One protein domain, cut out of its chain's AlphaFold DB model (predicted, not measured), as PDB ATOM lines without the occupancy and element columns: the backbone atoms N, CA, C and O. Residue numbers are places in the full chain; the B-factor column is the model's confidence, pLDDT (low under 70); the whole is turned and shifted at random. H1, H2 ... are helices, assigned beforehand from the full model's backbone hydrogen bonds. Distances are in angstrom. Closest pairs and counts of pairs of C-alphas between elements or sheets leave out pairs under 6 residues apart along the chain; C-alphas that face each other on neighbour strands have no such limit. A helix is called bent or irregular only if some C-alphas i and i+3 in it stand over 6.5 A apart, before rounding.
ATOM      1  N   PRO A 403      24.700  15.345  68.805       74.31
ATOM      2  CA  PRO A 403      24.373  14.740  70.102       74.31
ATOM      3  C   PRO A 403      24.459  13.202  70.062       74.31
ATOM      4  O   PRO A 403      24.205  12.606  69.020       74.31
ATOM      5  N   GLU A 404      24.788  12.541  71.179       63.28
ATOM      6  CA  GLU A 404      25.069  11.088  71.219       63.28
ATOM      7  C   GLU A 404      23.907  10.219  70.691       63.28
ATOM      8  O   GLU A 404      24.135   9.306  69.895       63.28
ATOM      9  N   ASP A 405      22.660  10.578  71.016       56.97
ATOM     10  CA  ASP A 405      21.452   9.894  70.524       56.97
ATOM     11  C   ASP A 405      21.258  10.048  69.001       56.97
ATOM     12  O   ASP A 405      20.736   9.163  68.316       56.97
ATOM     13  N   ASP A 406      21.695  11.174  68.432       65.81
ATOM     14  CA  ASP A 406      21.664  11.410  66.988       65.81
ATOM     15  C   ASP A 406      22.829  10.712  66.279       65.81
ATOM     16  O   ASP A 406      22.661  10.237  65.150       65.81
ATOM     17  N   LYS A 407      23.990  10.582  66.939       65.69
ATOM     18  CA  LYS A 407      25.140   9.829  66.412       65.69
ATOM     19  C   LYS A 407      24.799   8.363  66.218       65.69
ATOM     20  O   LYS A 407      25.097   7.814  65.158       65.69
ATOM     21  N   GLU A 408      24.171   7.730  67.208       59.69
ATOM     22  CA  GLU A 408      23.797   6.316  67.125       59.69
ATOM     23  C   GLU A 408      22.777   6.081  66.001       59.69
ATOM     24  O   GLU A 408      22.937   5.158  65.198       59.69
ATOM     25  N   ARG A 409      21.792   6.977  65.850       65.56
ATOM     26  CA  ARG A 409      20.825   6.927  64.742       65.56
ATOM     27  C   ARG A 409      21.484   7.095  63.376       65.56
ATOM     28  O   ARG A 409      21.233   6.288  62.481       65.56
ATOM     29  N   ALA A 410      22.349   8.095  63.213       67.44
ATOM     30  CA  ALA A 410      23.074   8.324  61.964       67.44
ATOM     31  C   ALA A 410      24.014   7.151  61.624       67.44
ATOM     32  O   ALA A 410      24.109   6.743  60.465       67.44
ATOM     33  N   PHE A 411      24.654   6.559  62.635       65.69
ATOM     34  CA  PHE A 411      25.495   5.374  62.487       65.69
ATOM     35  C   PHE A 411      24.689   4.143  62.048       65.69
ATOM     36  O   PHE A 411      25.082   3.451  61.106       65.69
ATOM     37  N   LEU A 412      23.543   3.878  62.685       65.94
ATOM     38  CA  LEU A 412      22.645   2.780  62.317       65.94
ATOM     39  C   LEU A 412      22.080   2.953  60.904       65.94
ATOM     40  O   LEU A 412      22.013   1.981  60.146       65.94
ATOM     41  N   GLU A 413      21.712   4.177  60.522       69.81
ATOM     42  CA  GLU A 413      21.237   4.492  59.175       69.81
ATOM     43  C   GLU A 413      22.312   4.172  58.128       69.81
ATOM     44  O   GLU A 413      22.040   3.452  57.161       69.81
ATOM     45  N   GLU A 414      23.551   4.621  58.348       72.12
ATOM     46  CA  GLU A 414      24.650   4.390  57.410       72.12
ATOM     47  C   GLU A 414      25.050   2.908  57.351       72.12
ATOM     48  O   GLU A 414      25.249   2.361  56.262       72.12
ATOM     49  N   LYS A 415      25.038   2.210  58.494       66.94
ATOM     50  CA  LYS A 415      25.231   0.755  58.576       66.94
ATOM     51  C   LYS A 415      24.149  -0.010  57.811       66.94
ATOM     52  O   LYS A 415      24.456  -0.939  57.066       66.94
ATOM     53  N   SER A 416      22.880   0.377  57.957       70.94
ATOM     54  CA  SER A 416      21.753  -0.277  57.276       70.94
ATOM     55  C   SER A 416      21.836  -0.126  55.755       70.94
ATOM     56  O   SER A 416      21.636  -1.088  55.007       70.94
ATOM     57  N   TYR A 417      22.199   1.070  55.294       71.19
ATOM     58  CA  TYR A 417      22.413   1.369  53.889       71.19
ATOM     59  C   TYR A 417      23.588   0.563  53.329       71.19
ATOM     60  O   TYR A 417      23.476  -0.047  52.262       71.19
ATOM     61  N   TYR A 418      24.689   0.503  54.079       66.81
ATOM     62  CA  TYR A 418      25.865  -0.258  53.702       66.81
ATOM     63  C   TYR A 418      25.570  -1.763  53.607       66.81
ATOM     64  O   TYR A 418      25.904  -2.409  52.614       66.81
ATOM     65  N   ASN A 419      24.857  -2.317  54.589       66.81
ATOM     66  CA  ASN A 419      24.431  -3.715  54.584       66.81
ATOM     67  C   ASN A 419      23.549  -4.041  53.376       66.81
ATOM     68  O   ASN A 419      23.755  -5.070  52.731       66.81
ATOM     69  N   ARG A 420      22.618  -3.148  53.017       71.69
ATOM     70  CA  ARG A 420      21.805  -3.301  51.803       71.69
ATOM     71  C   ARG A 420      22.672  -3.297  50.544       71.69
ATOM     72  O   ARG A 420      22.497  -4.154  49.688       71.69
ATOM     73  N   LYS A 421      23.655  -2.398  50.456       69.50
ATOM     74  CA  LYS A 421      24.596  -2.345  49.330       69.50
ATOM     75  C   LYS A 421      25.421  -3.628  49.209       69.50
ATOM     76  O   LYS A 421      25.525  -4.174  48.116       69.50
ATOM     77  N   VAL A 422      25.990  -4.128  50.306       67.44
ATOM     78  CA  VAL A 422      26.732  -5.402  50.300       67.44
ATOM     79  C   VAL A 422      25.827  -6.551  49.897       67.44
ATOM     80  O   VAL A 422      26.248  -7.400  49.119       67.44
ATOM     81  N   HIS A 423      24.590  -6.569  50.388       70.25
ATOM     82  CA  HIS A 423      23.600  -7.556  49.987       70.25
ATOM     83  C   HIS A 423      23.322  -7.494  48.476       70.25
ATOM     84  O   HIS A 423      23.326  -8.530  47.817       70.25
ATOM     85  N   ASP A 424      23.158  -6.301  47.901       71.44
ATOM     86  CA  ASP A 424      22.941  -6.123  46.461       71.44
ATOM     87  C   ASP A 424      24.159  -6.555  45.632       71.44
ATOM     88  O   ASP A 424      24.006  -7.207  44.598       71.44
ATOM     89  N   ILE A 425      25.376  -6.235  46.090       71.19
ATOM     90  CA  ILE A 425      26.627  -6.690  45.465       71.19
ATOM     91  C   ILE A 425      26.720  -8.214  45.529       71.19
ATOM     92  O   ILE A 425      26.998  -8.848  44.514       71.19
ATOM     93  N   LYS A 426      26.426  -8.806  46.691       71.44
ATOM     94  CA  LYS A 426      26.414 -10.255  46.891       71.44
ATOM     95  C   LYS A 426      25.411 -10.923  45.962       71.44
ATOM     96  O   LYS A 426      25.768 -11.862  45.266       71.44
ATOM     97  N   LYS A 427      24.194 -10.387  45.872       77.38
ATOM     98  CA  LYS A 427      23.153 -10.884  44.971       77.38
ATOM     99  C   LYS A 427      23.588 -10.814  43.503       77.38
ATOM    100  O   LYS A 427      23.369 -11.768  42.767       77.38
ATOM    101  N   LYS A 428      24.234  -9.722  43.074       76.75
ATOM    102  CA  LYS A 428      24.779  -9.592  41.709       76.75
ATOM    103  C   LYS A 428      25.928 -10.564  41.438       76.75
ATOM    104  O   LYS A 428      25.960 -11.166  40.372       76.75
ATOM    105  N   ALA A 429      26.845 -10.729  42.389       74.19
ATOM    106  CA  ALA A 429      27.951 -11.680  42.294       74.19
ATOM    107  C   ALA A 429      27.440 -13.122  42.210       74.19
ATOM    108  O   ALA A 429      27.909 -13.910  41.398       74.19
ATOM    109  N   GLU A 430      26.451 -13.453  43.040       75.12
ATOM    110  CA  GLU A 430      25.772 -14.743  43.033       75.12
ATOM    111  C   GLU A 430      25.051 -14.988  41.711       75.12
ATOM    112  O   GLU A 430      25.194 -16.070  41.156       75.12
ATOM    113  N   GLN A 431      24.338 -13.993  41.179       81.31
ATOM    114  CA  GLN A 431      23.685 -14.121  39.879       81.31
ATOM    115  C   GLN A 431      24.711 -14.331  38.761       81.31
ATOM    116  O   GLN A 431      24.571 -15.266  37.988       81.31
ATOM    117  N   SER A 432      25.787 -13.538  38.723       80.19
ATOM    118  CA  SER A 432      26.848 -13.705  37.725       80.19
ATOM    119  C   SER A 432      27.538 -15.068  37.828       80.19
ATOM    120  O   SER A 432      27.892 -15.646  36.805       80.19
ATOM    121  N   PHE A 433      27.724 -15.596  39.041       81.75
ATOM    122  CA  PHE A 433      28.249 -16.944  39.247       81.75
ATOM    123  C   PHE A 433      27.305 -18.006  38.674       81.75
ATOM    124  O   PHE A 433      27.760 -18.891  37.953       81.75
ATOM    125  N   VAL A 434      26.006 -17.905  38.968       82.56
ATOM    126  CA  VAL A 434      24.985 -18.829  38.454       82.56
ATOM    127  C   VAL A 434      24.913 -18.750  36.930       82.56
ATOM    128  O   VAL A 434      24.972 -19.785  36.279       82.56
ATOM    129  N   ASP A 435      24.903 -17.543  36.360       84.06
ATOM    130  CA  ASP A 435      24.854 -17.322  34.912       84.06
ATOM    131  C   ASP A 435      26.077 -17.927  34.199       84.06
ATOM    132  O   ASP A 435      25.932 -18.611  33.185       84.06
ATOM    133  N   ASN A 436      27.281 -17.720  34.745       82.38
ATOM    134  CA  ASN A 436      28.515 -18.284  34.191       82.38
ATOM    135  C   ASN A 436      28.566 -19.810  34.342       82.38
ATOM    136  O   ASN A 436      28.974 -20.508  33.419       82.38
ATOM    137  N   THR A 437      28.143 -20.340  35.491       84.81
ATOM    138  CA  THR A 437      28.134 -21.787  35.751       84.81
ATOM    139  C   THR A 437      27.115 -22.498  34.859       84.81
ATOM    140  O   THR A 437      27.405 -23.568  34.333       84.81
ATOM    141  N   ALA A 438      25.951 -21.884  34.627       87.69
ATOM    142  CA  ALA A 438      24.933 -22.393  33.714       87.69
ATOM    143  C   ALA A 438      25.435 -22.417  32.263       87.69
ATOM    144  O   ALA A 438      25.238 -23.407  31.563       87.69
ATOM    145  N   LEU A 439      26.138 -21.360  31.836       87.19
ATOM    146  CA  LEU A 439      26.782 -21.317  30.524       87.19
ATOM    147  C   LEU A 439      27.826 -22.432  30.370       87.19
ATOM    148  O   LEU A 439      27.834 -23.105  29.347       87.19
ATOM    149  N   ILE A 440      28.675 -22.656  31.377       85.62
ATOM    150  CA  ILE A 440      29.693 -23.718  31.340       85.62
ATOM    151  C   ILE A 440      29.040 -25.103  31.269       85.62
ATOM    152  O   ILE A 440      29.486 -25.943  30.493       85.62
ATOM    153  N   ALA A 441      27.973 -25.342  32.035       85.94
ATOM    154  CA  ALA A 441      27.244 -26.608  31.993       85.94
ATOM    155  C   ALA A 441      26.663 -26.887  30.596       85.94
ATOM    156  O   ALA A 441      26.863 -27.975  30.061       85.94
ATOM    157  N   TYR A 442      26.036 -25.879  29.974       89.06
ATOM    158  CA  TYR A 442      25.553 -25.971  28.593       89.06
ATOM    159  C   TYR A 442      26.693 -26.223  27.602       89.06
ATOM    160  O   TYR A 442      26.600 -27.105  26.753       89.06
ATOM    161  N   GLN A 443      27.796 -25.480  27.738       87.31
ATOM    162  CA  GLN A 443      28.971 -25.648  26.888       87.31
ATOM    163  C   GLN A 443      29.533 -27.067  26.964       87.31
ATOM    164  O   GLN A 443      29.866 -27.635  25.934       87.31
ATOM    165  N   MET A 444      29.615 -27.654  28.158       84.69
ATOM    166  CA  MET A 444      30.123 -29.014  28.342       84.69
ATOM    167  C   MET A 444      29.223 -30.075  27.701       84.69
ATOM    168  O   MET A 444      29.731 -31.004  27.071       84.69
ATOM    169  N   GLU A 445      27.905 -29.948  27.855       87.31
ATOM    170  CA  GLU A 445      26.932 -30.897  27.303       87.31
ATOM    171  C   GLU A 445      26.899 -30.845  25.771       87.31
ATOM    172  O   GLU A 445      27.075 -31.870  25.103       87.31
ATOM    173  N   GLU A 446      26.779 -29.645  25.204       88.12
ATOM    174  CA  GLU A 446      26.707 -29.469  23.754       88.12
ATOM    175  C   GLU A 446      28.033 -29.747  23.056       88.12
ATOM    176  O   GLU A 446      28.039 -30.318  21.966       88.12
ATOM    177  N   LEU A 447      29.170 -29.419  23.678       88.06
ATOM    178  CA  LEU A 447      30.471 -29.752  23.105       88.06
ATOM    179  C   LEU A 447      30.639 -31.268  22.984       88.06
ATOM    180  O   LEU A 447      31.078 -31.748  21.942       88.06
ATOM    181  N   LYS A 448      30.219 -32.033  24.001       86.56
ATOM    182  CA  LYS A 448      30.259 -33.501  23.969       86.56
ATOM    183  C   LYS A 448      29.370 -34.068  22.860       86.56
ATOM    184  O   LYS A 448      29.788 -34.994  22.168       86.56
ATOM    185  N   ARG A 449      28.174 -33.502  22.665       88.75
ATOM    186  CA  ARG A 449      27.244 -33.892  21.593       88.75
ATOM    187  C   ARG A 449      27.809 -33.579  20.205       88.75
ATOM    188  O   ARG A 449      27.828 -34.444  19.334       88.75
ATOM    189  N   LEU A 450      28.295 -32.356  19.996       86.38
ATOM    190  CA  LEU A 450      28.797 -31.904  18.699       86.38
ATOM    191  C   LEU A 450      30.112 -32.578  18.307       86.38
ATOM    192  O   LEU A 450      30.308 -32.858  17.131       86.38
ATOM    193  N   GLN A 451      30.983 -32.892  19.264       86.44
ATOM    194  CA  GLN A 451      32.242 -33.587  18.995       86.44
ATOM    195  C   GLN A 451      32.030 -35.055  18.581       86.44
ATOM    196  O   GLN A 451      32.849 -35.606  17.851       86.44
ATOM    197  N   GLN A 452      30.920 -35.681  18.994       86.19
ATOM    198  CA  GLN A 452      30.516 -37.009  18.510       86.19
ATOM    199  C   GLN A 452      29.949 -36.970  17.083       86.19
ATOM    200  O   GLN A 452      30.159 -37.909  16.321       86.19
ATOM    201  N   LEU A 453      29.233 -35.900  16.726       83.75
ATOM    202  CA  LEU A 453      28.593 -35.734  15.412       83.75
ATOM    203  C   LEU A 453      29.534 -35.163  14.345       83.75
ATOM    204  O   LEU A 453      29.353 -35.439  13.163       83.75
ATOM    205  N   HIS A 454      30.516 -34.371  14.768       79.88
ATOM    206  CA  HIS A 454      31.500 -33.715  13.912       79.88
ATOM    207  C   HIS A 454      32.924 -33.907  14.458       79.88
ATOM    208  O   HIS A 454      33.527 -32.936  14.932       79.88
ATOM    209  N   PRO A 455      33.483 -35.133  14.413       80.94
ATOM    210  CA  PRO A 455      34.852 -35.394  14.865       80.94
ATOM    211  C   PRO A 455      35.911 -34.579  14.105       80.94
ATOM    212  O   PRO A 455      37.007 -34.358  14.612       80.94
ATOM    213  N   GLU A 456      35.593 -34.144  12.885       81.81
ATOM    214  CA  GLU A 456      36.470 -33.399  11.982       81.81
ATOM    215  C   GLU A 456      36.612 -31.904  12.315       81.81
ATOM    216  O   GLU A 456      37.513 -31.242  11.795       81.81
ATOM    217  N   LYS A 457      35.725 -31.342  13.148       80.38
ATOM    218  CA  LYS A 457      35.700 -29.900  13.440       80.38
ATOM    219  C   LYS A 457      36.540 -29.545  14.662       80.38
ATOM    220  O   LYS A 457      36.548 -30.245  15.670       80.38
ATOM    221  N   ASN A 458      37.200 -28.388  14.594       87.06
ATOM    222  CA  ASN A 458      37.984 -27.855  15.702       87.06
ATOM    223  C   ASN A 458      37.075 -27.429  16.873       87.06
ATOM    224  O   ASN A 458      36.052 -26.767  16.685       87.06
ATOM    225  N   THR A 459      37.493 -27.742  18.098       84.62
ATOM    226  CA  THR A 459      36.816 -27.413  19.361       84.62
ATOM    227  C   THR A 459      36.469 -25.924  19.488       84.62
ATOM    228  O   THR A 459      35.432 -25.573  20.049       84.62
ATOM    229  N   ALA A 460      37.311 -25.033  18.949       86.50
ATOM    230  CA  ALA A 460      37.073 -23.587  18.969       86.50
ATOM    231  C   ALA A 460      35.856 -23.170  18.122       86.50
ATOM    232  O   ALA A 460      35.052 -22.338  18.552       86.50
ATOM    233  N   ASP A 461      35.684 -23.784  16.951       86.62
ATOM    234  CA  ASP A 461      34.558 -23.506  16.058       86.62
ATOM    235  C   ASP A 461      33.253 -24.043  16.647       86.62
ATOM    236  O   ASP A 461      32.232 -23.353  16.631       86.62
ATOM    237  N   LEU A 462      33.305 -25.226  17.273       86.00
ATOM    238  CA  LEU A 462      32.177 -25.790  18.018       86.00
ATOM    239  C   LEU A 462      31.760 -24.875  19.184       86.00
ATOM    240  O   LEU A 462      30.578 -24.567  19.325       86.00
ATOM    241  N   MET A 463      32.707 -24.344  19.965       85.00
ATOM    242  CA  MET A 463      32.406 -23.401  21.056       85.00
ATOM    243  C   MET A 463      31.797 -22.078  20.576       85.00
ATOM    244  O   MET A 463      30.938 -21.513  21.257       85.00
ATOM    245  N   ASN A 464      32.196 -21.572  19.407       88.69
ATOM    246  CA  ASN A 464      31.585 -20.378  18.819       88.69
ATOM    247  C   ASN A 464      30.121 -20.616  18.423       88.69
ATOM    248  O   ASN A 464      29.273 -19.750  18.663       88.69
ATOM    249  N   ILE A 465      29.813 -21.792  17.868       87.19
ATOM    250  CA  ILE A 465      28.440 -22.207  17.545       87.19
ATOM    251  C   ILE A 465      27.605 -22.287  18.830       87.19
ATOM    252  O   ILE A 465      26.591 -21.595  18.939       87.19
ATOM    253  N   ILE A 466      28.097 -23.007  19.842       89.81
ATOM    254  CA  ILE A 466      27.443 -23.175  21.150       89.81
ATOM    255  C   ILE A 466      27.154 -21.818  21.813       89.81
ATOM    256  O   ILE A 466      26.047 -21.559  22.284       89.81
ATOM    257  N   ASN A 467      28.122 -20.896  21.821       90.56
ATOM    258  CA  ASN A 467      27.937 -19.568  22.412       90.56
ATOM    259  C   ASN A 467      26.885 -18.725  21.674       90.56
ATOM    260  O   ASN A 467      26.177 -17.926  22.297       90.56
ATOM    261  N   ASN A 468      26.774 -18.877  20.354       90.44
ATOM    262  CA  ASN A 468      25.751 -18.200  19.562       90.44
ATOM    263  C   ASN A 468      24.359 -18.803  19.785       90.44
ATOM    264  O   ASN A 468      23.382 -18.054  19.851       90.44
ATOM    265  N   GLU A 469      24.261 -20.119  19.963       90.06
ATOM    266  CA  GLU A 469      23.016 -20.796  20.338       90.06
ATOM    267  C   GLU A 469      22.545 -20.375  21.731       90.06
ATOM    268  O   GLU A 469      21.399 -19.951  21.889       90.06
ATOM    269  N   TRP A 470      23.448 -20.338  22.716       89.00
ATOM    270  CA  TRP A 470      23.136 -19.850  24.061       89.00
ATOM    271  C   TRP A 470      22.590 -18.417  24.052       89.00
ATOM    272  O   TRP A 470      21.665 -18.082  24.796       89.00
ATOM    273  N   LYS A 471      23.114 -17.535  23.191       89.62
ATOM    274  CA  LYS A 471      22.581 -16.169  23.041       89.62
ATOM    275  C   LYS A 471      21.149 -16.155  22.499       89.62
ATOM    276  O   LYS A 471      20.371 -15.310  22.935       89.62
ATOM    277  N   LYS A 472      20.799 -17.082  21.600       90.25
ATOM    278  CA  LYS A 472      19.469 -17.196  20.975       90.25
ATOM    279  C   LYS A 472      18.444 -17.955  21.832       90.25
ATOM    280  O   LYS A 472      17.250 -17.751  21.637       90.25
ATOM    281  N   MET A 473      18.884 -18.789  22.779       88.06
ATOM    282  CA  MET A 473      18.003 -19.561  23.667       88.06
ATOM    283  C   MET A 473      17.092 -18.679  24.533       88.06
ATOM    284  O   MET A 473      17.516 -17.651  25.086       88.06
ATOM    285  N   ASN A 474      15.853 -19.144  24.712       89.94
ATOM    286  CA  ASN A 474      14.850 -18.500  25.556       89.94
ATOM    287  C   ASN A 474      15.082 -18.791  27.057       89.94
ATOM    288  O   ASN A 474      15.973 -19.550  27.452       89.94
ATOM    289  N   LYS A 475      14.305 -18.132  27.925       85.94
ATOM    290  CA  LYS A 475      14.479 -18.231  29.383       85.94
ATOM    291  C   LYS A 475      14.174 -19.636  29.917       85.94
ATOM    292  O   LYS A 475      14.848 -20.072  30.845       85.94
ATOM    293  N   ASP A 476      13.225 -20.341  29.307       86.94
ATOM    294  CA  ASP A 476      12.803 -21.678  29.735       86.94
ATOM    295  C   ASP A 476      13.873 -22.725  29.415       86.94
ATOM    296  O   ASP A 476      14.242 -23.512  30.283       86.94
ATOM    297  N   GLN A 477      14.482 -22.650  28.231       85.50
ATOM    298  CA  GLN A 477      15.618 -23.492  27.851       85.50
ATOM    299  C   GLN A 477      16.839 -23.247  28.751       85.50
ATOM    300  O   GLN A 477      17.528 -24.182  29.145       85.50
ATOM    301  N   LYS A 478      17.092 -21.989  29.135       89.69
ATOM    302  CA  LYS A 478      18.171 -21.641  30.077       89.69
ATOM    303  C   LYS A 478      17.866 -22.067  31.512       89.69
ATOM    304  O   LYS A 478      18.797 -22.265  32.288       89.69
ATOM    305  N   SER A 479      16.591 -22.201  31.879       88.38
ATOM    306  CA  SER A 479      16.175 -22.460  33.262       88.38
ATOM    307  C   SER A 479      16.718 -23.781  33.810       88.38
ATOM    308  O   SER A 479      17.109 -23.829  34.972       88.38
ATOM    309  N   VAL A 480      16.836 -24.814  32.970       88.88
ATOM    310  CA  VAL A 480      17.389 -26.127  33.342       88.88
ATOM    311  C   VAL A 480      18.832 -25.977  33.831       88.88
ATOM    312  O   VAL A 480      19.164 -26.383  34.946       88.88
ATOM    313  N   TYR A 481      19.665 -25.288  33.049       88.31
ATOM    314  CA  TYR A 481      21.063 -25.019  33.387       88.31
ATOM    315  C   TYR A 481      21.210 -24.033  34.549       88.31
ATOM    316  O   TYR A 481      22.100 -24.192  35.381       88.31
ATOM    317  N   MET A 482      20.318 -23.043  34.656       87.62
ATOM    318  CA  MET A 482      20.293 -22.109  35.790       87.62
ATOM    319  C   MET A 482      19.938 -22.815  37.103       87.62
ATOM    320  O   MET A 482      20.558 -22.540  38.127       87.62
ATOM    321  N   ASN A 483      18.987 -23.752  37.083       88.88
ATOM    322  CA  ASN A 483      18.615 -24.559  38.246       88.88
ATOM    323  C   ASN A 483      19.751 -25.508  38.649       88.88
ATOM    324  O   ASN A 483      20.069 -25.615  39.836       88.88
ATOM    325  N   LEU A 484      20.423 -26.124  37.671       84.88
ATOM    326  CA  LEU A 484      21.622 -26.928  37.905       84.88
ATOM    327  C   LEU A 484      22.737 -26.086  38.544       84.88
ATOM    328  O   LEU A 484      23.251 -26.438  39.605       84.88
ATOM    329  N   ALA A 485      23.053 -24.925  37.971       84.31
ATOM    330  CA  ALA A 485      24.040 -23.995  38.516       84.31
ATOM    331  C   ALA A 485      23.680 -23.511  39.932       84.31
ATOM    332  O   ALA A 485      24.545 -23.411  40.806       84.31
ATOM    333  N   GLN A 486      22.396 -23.266  40.193       84.19
ATOM    334  CA  GLN A 486      21.894 -22.892  41.511       84.19
ATOM    335  C   GLN A 486      22.049 -24.030  42.533       84.19
ATOM    336  O   GLN A 486      22.359 -23.751  43.692       84.19
ATOM    337  N   SER A 487      21.887 -25.292  42.123       82.25
ATOM    338  CA  SER A 487      22.083 -26.462  42.995       82.25
ATOM    339  C   SER A 487      23.549 -26.657  43.409       82.25
ATOM    340  O   SER A 487      23.833 -27.079  44.528       82.25
ATOM    341  N   ILE A 488      24.492 -26.261  42.547       74.31
ATOM    342  CA  ILE A 488      25.940 -26.387  42.784       74.31
ATOM    343  C   ILE A 488      26.491 -25.178  43.572       74.31
ATOM    344  O   ILE A 488      27.579 -25.228  44.150       74.31
ATOM    345  N   LYS A 489      25.713 -24.092  43.686       71.00
ATOM    346  CA  LYS A 489      26.085 -22.835  44.359       71.00
ATOM    347  C   LYS A 489      26.606 -23.013  45.788       71.00
ATOM    348  O   LYS A 489      27.509 -22.285  46.193       71.00
ATOM    349  N   SER A 490      26.050 -23.944  46.564       63.72
ATOM    350  CA  SER A 490      26.468 -24.185  47.955       63.72
ATOM    351  C   SER A 490      27.870 -24.784  48.082       63.72
ATOM    352  O   SER A 490      28.444 -24.743  49.166       63.72
ATOM    353  N   PHE A 491      28.426 -25.322  46.994       61.62
ATOM    354  CA  PHE A 491      29.683 -26.065  47.005       61.62
ATOM    355  C   PHE A 491      30.907 -25.225  46.605       61.62
ATOM    356  O   PHE A 491      32.032 -25.672  46.822       61.62
ATOM    357  N   VAL A 492      30.728 -24.004  46.076       55.84
ATOM    358  CA  VAL A 492      31.836 -23.176  45.561       55.84
ATOM    359  C   VAL A 492      32.029 -21.892  46.391       55.84
ATOM    360  O   VAL A 492      31.130 -21.046  46.452       55.84
ATOM    361  N   PRO A 493      33.203 -21.677  47.019       52.25
ATOM    362  CA  PRO A 493      33.468 -20.478  47.815       52.25
ATOM    363  C   PRO A 493      33.549 -19.199  46.958       52.25
ATOM    364  O   PRO A 493      34.557 -18.901  46.324       52.25
ATOM    365  N   ASN A 494      32.512 -18.363  47.020       56.91
ATOM    366  CA  ASN A 494      32.356 -17.129  46.230       56.91
ATOM    367  C   ASN A 494      33.212 -15.927  46.727       56.91
ATOM    368  O   ASN A 494      32.826 -14.761  46.629       56.91
ATOM    369  N   LYS A 495      34.371 -16.182  47.351       56.72
ATOM    370  CA  LYS A 495      35.121 -15.166  48.122       56.72
ATOM    371  C   LYS A 495      35.940 -14.213  47.239       56.72
ATOM    372  O   LYS A 495      36.080 -13.040  47.570       56.72
ATOM    373  N   GLN A 496      36.455 -14.695  46.106       58.66
ATOM    374  CA  GLN A 496      37.310 -13.904  45.208       58.66
ATOM    375  C   GLN A 496      36.517 -12.914  44.338       58.66
ATOM    376  O   GLN A 496      36.933 -11.768  44.180       58.66
ATOM    377  N   VAL A 497      35.348 -13.317  43.826       58.84
ATOM    378  CA  VAL A 497      34.464 -12.449  43.022       58.84
ATOM    379  C   VAL A 497      33.902 -11.308  43.875       58.84
ATOM    380  O   VAL A 497      33.884 -10.156  43.446       58.84
ATOM    381  N   MET A 498      33.538 -11.605  45.127       57.25
ATOM    382  CA  MET A 498      33.073 -10.610  46.099       57.25
ATOM    383  C   MET A 498      34.107  -9.513  46.370       57.25
ATOM    384  O   MET A 498      33.751  -8.338  46.396       57.25
ATOM    385  N   ASN A 499      35.384  -9.873  46.529       59.00
ATOM    386  CA  ASN A 499      36.448  -8.897  46.775       59.00
ATOM    387  C   ASN A 499      36.747  -8.017  45.550       59.00
ATOM    388  O   ASN A 499      37.142  -6.874  45.728       59.00
ATOM    389  N   LYS A 500      36.531  -8.511  44.321       64.19
ATOM    390  CA  LYS A 500      36.672  -7.697  43.097       64.19
ATOM    391  C   LYS A 500      35.542  -6.678  42.913       64.19
ATOM    392  O   LYS A 500      35.760  -5.631  42.318       64.19
ATOM    393  N   LEU A 501      34.332  -6.983  43.390       59.38
ATOM    394  CA  LEU A 501      33.146  -6.129  43.214       59.38
ATOM    395  C   LEU A 501      33.006  -5.031  44.278       59.38
ATOM    396  O   LEU A 501      32.215  -4.102  44.101       59.38
ATOM    397  N   ILE A 502      33.735  -5.139  45.390       60.09
ATOM    398  CA  ILE A 502      33.749  -4.157  46.476       60.09
ATOM    399  C   ILE A 502      35.013  -3.307  46.319       60.09
ATOM    400  O   ILE A 502      36.116  -3.842  46.324       60.09
ATOM    401  N   ASN A 503      34.875  -1.985  46.186       64.69
ATOM    402  CA  ASN A 503      36.045  -1.109  46.068       64.69
ATOM    403  C   ASN A 503      36.809  -0.987  47.410       64.69
ATOM    404  O   ASN A 503      36.304  -1.324  48.488       64.69
ATOM    405  N   GLU A 504      38.048  -0.496  47.367       60.81
ATOM    406  CA  GLU A 504      38.908  -0.404  48.557       60.81
ATOM    407  C   GLU A 504      38.343   0.521  49.650       60.81
ATOM    408  O   GLU A 504      38.498   0.245  50.842       60.81
ATOM    409  N   ASN A 505      37.642   1.591  49.269       56.62
ATOM    410  CA  ASN A 505      37.044   2.546  50.207       56.62
ATOM    411  C   ASN A 505      35.825   1.954  50.935       56.62
ATOM    412  O   ASN A 505      35.688   2.110  52.149       56.62
ATOM    413  N   ASP A 506      34.995   1.192  50.226       61.19
ATOM    414  CA  ASP A 506      33.898   0.395  50.776       61.19
ATOM    415  C   ASP A 506      34.441  -0.683  51.726       61.19
ATOM    416  O   ASP A 506      33.883  -0.929  52.795       61.19
ATOM    417  N   THR A 507      35.588  -1.278  51.393       62.69
ATOM    418  CA  THR A 507      36.272  -2.258  52.248       62.69
ATOM    419  C   THR A 507      36.811  -1.621  53.533       62.69
ATOM    420  O   THR A 507      36.684  -2.205  54.614       62.69
ATOM    421  N   LYS A 508      37.361  -0.402  53.459       62.59
ATOM    422  CA  LYS A 508      37.768   0.377  54.640       62.59
ATOM    423  C   LYS A 508      36.561   0.715  55.519       62.59
ATOM    424  O   LYS A 508      36.629   0.482  56.722       62.59
ATOM    425  N   LEU A 509      35.441   1.147  54.936       58.16
ATOM    426  CA  LEU A 509      34.179   1.371  55.655       58.16
ATOM    427  C   LEU A 509      33.644   0.105  56.326       58.16
ATOM    428  O   LEU A 509      33.316   0.156  57.506       58.16
ATOM    429  N   ILE A 510      33.628  -1.038  55.628       59.66
ATOM    430  CA  ILE A 510      33.289  -2.347  56.217       59.66
ATOM    431  C   ILE A 510      34.132  -2.594  57.447       59.66
ATOM    432  O   ILE A 510      33.622  -2.985  58.492       59.66
ATOM    433  N   LYS A 511      35.444  -2.419  57.304       62.31
ATOM    434  CA  LYS A 511      36.388  -2.702  58.371       62.31
ATOM    435  C   LYS A 511      36.141  -1.761  59.546       62.31
ATOM    436  O   LYS A 511      36.091  -2.229  60.673       62.31
ATOM    437  N   ILE A 512      35.891  -0.478  59.300       57.94
ATOM    438  CA  ILE A 512      35.555   0.506  60.336       57.94
ATOM    439  C   ILE A 512      34.230   0.146  61.036       57.94
ATOM    440  O   ILE A 512      34.186   0.123  62.263       57.94
ATOM    441  N   MET A 513      33.184  -0.227  60.292       55.53
ATOM    442  CA  MET A 513      31.865  -0.578  60.844       55.53
ATOM    443  C   MET A 513      31.856  -1.926  61.592       55.53
ATOM    444  O   MET A 513      31.169  -2.054  62.604       55.53
ATOM    445  N   LYS A 514      32.632  -2.922  61.137       56.69
ATOM    446  CA  LYS A 514      32.675  -4.287  61.709       56.69
ATOM    447  C   LYS A 514      33.586  -4.446  62.933       56.69
ATOM    448  O   LYS A 514      33.547  -5.485  63.589       56.69
ATOM    449  N   THR A 515      34.487  -3.504  63.223       51.16
ATOM    450  CA  THR A 515      35.645  -3.800  64.097       51.16
ATOM    451  C   THR A 515      35.489  -3.503  65.582       51.16
ATOM    452  O   THR A 515      36.310  -4.022  66.336       51.16
ATOM    453  N   LYS A 516      34.483  -2.747  66.043       48.84
ATOM    454  CA  LYS A 516      34.405  -2.390  67.478       48.84
ATOM    455  C   LYS A 516      33.287  -3.039  68.302       48.84
ATOM    456  O   LYS A 516      33.571  -3.341  69.451       48.84
TER     457      LYS A 516
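This is residues 403 to 516 of the 644 residues of the protein "Nucleolar transcription factor 1-like protein" of Sarcoptes scabiei (UniProt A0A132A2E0). One very long helix, H1, makes the axis of a rod, and past its last residue the chain folds back and winds round it with four shorter helices, H2, H3, H4 and H5, strung one after another. H2, H3 and H4 each cross the long helix at a steep angle and pack on different stretches of it, H5 comes near its first half, and at one end residues 403 to 410 stick out with nothing beside them. The printed part has 114 residues with five named helices, in the order H1, H2, H3, H4, H5, and no named strand; the class is all helix. The whole is extended, with a radius of gyration of the C-alphas of 21.2 A, and the C-alphas span 76 by 27 by 24 A.

H1 is the longest helix, residues 404 to 453, and measures 72.9 A from C-alpha 404 at (25.069, 11.088, 71.219) to C-alpha 453 at (28.593, -35.734, 15.412). H2 is residues 459 to 472, 20.2 A from first to last C-alpha. H3 is residues 475 to 491, 24.6 A long, beginning at C-alpha 475 at (14.479, -18.231, 29.383). It is irregular, with C-alphas 487 and 490 standing 7.0 A apart, and it has a kink of 29 degrees near residue 482. H4 is the short helix of residues 495 to 501, 10.5 A long. H5 is residues 504 to 514, 15.1 A long, and ends at C-alpha 514 at (32.675, -4.287, 61.709).

H1 is the hub and touches three helices, H2, H3 and H4; the packing of these three pairs is mostly crossed, with no pair at a shallow tilt. H1 touches H3 with residues 434 to 442 alone, and the closest C-alphas of the two, those of Ala 438 and Tyr 481, are 4.7 A apart. H1 and H3 run opposite ways at a steep tilt of 66 degrees. H1 touches H2 with residues 439 to 451 alone; the closest C-alphas are those of Gln 443 and Ile 466, 6.4 A apart. These two run opposite ways at a steep tilt of 56 degrees. H1 touches H4 with residues 425 to 429 alone, where the C-alphas of Ala 429 and Met 498, the closest of the two helices, are 6.5 A apart. H1 and H4 run opposite ways at a steep tilt of 69 degrees, only just short of about perpendicular. H5 touches no helix; it is close to H1 but not clearly touching, with the closest C-alphas, those of Lys 415 and Met 513, 7.1 A apart. H2 and H3 are apart, but only just, at 8.0 A. H3 and H4 are apart, as are H4 and H5. In H1, H2, H4 and H5 every O i to N i+4 pair is within hydrogen-bond range, and in H3 9 of 13 are.

The two C-alphas farthest apart are those of Pro 403 and Glu 456, at 76.4 A, while the first and last printed C-alphas, those of Pro 403 and Lys 516, are 20.0 A apart. Residues 403 to 410, of which 404 to 410 belong to H1, stand free, and so do residues 471 to 477, of which 475 to 477 belong to H3. Without these stretches the body spans 64 by 24 by 22 A. The printed part has no cut, and the four links between the helices are tight. The mean pLDDT of the printed part is 75.2; 42 residues are under 70, among them residues 404 to 413 and residues 490 to 516, and H4 and H5 each have a mean of 59.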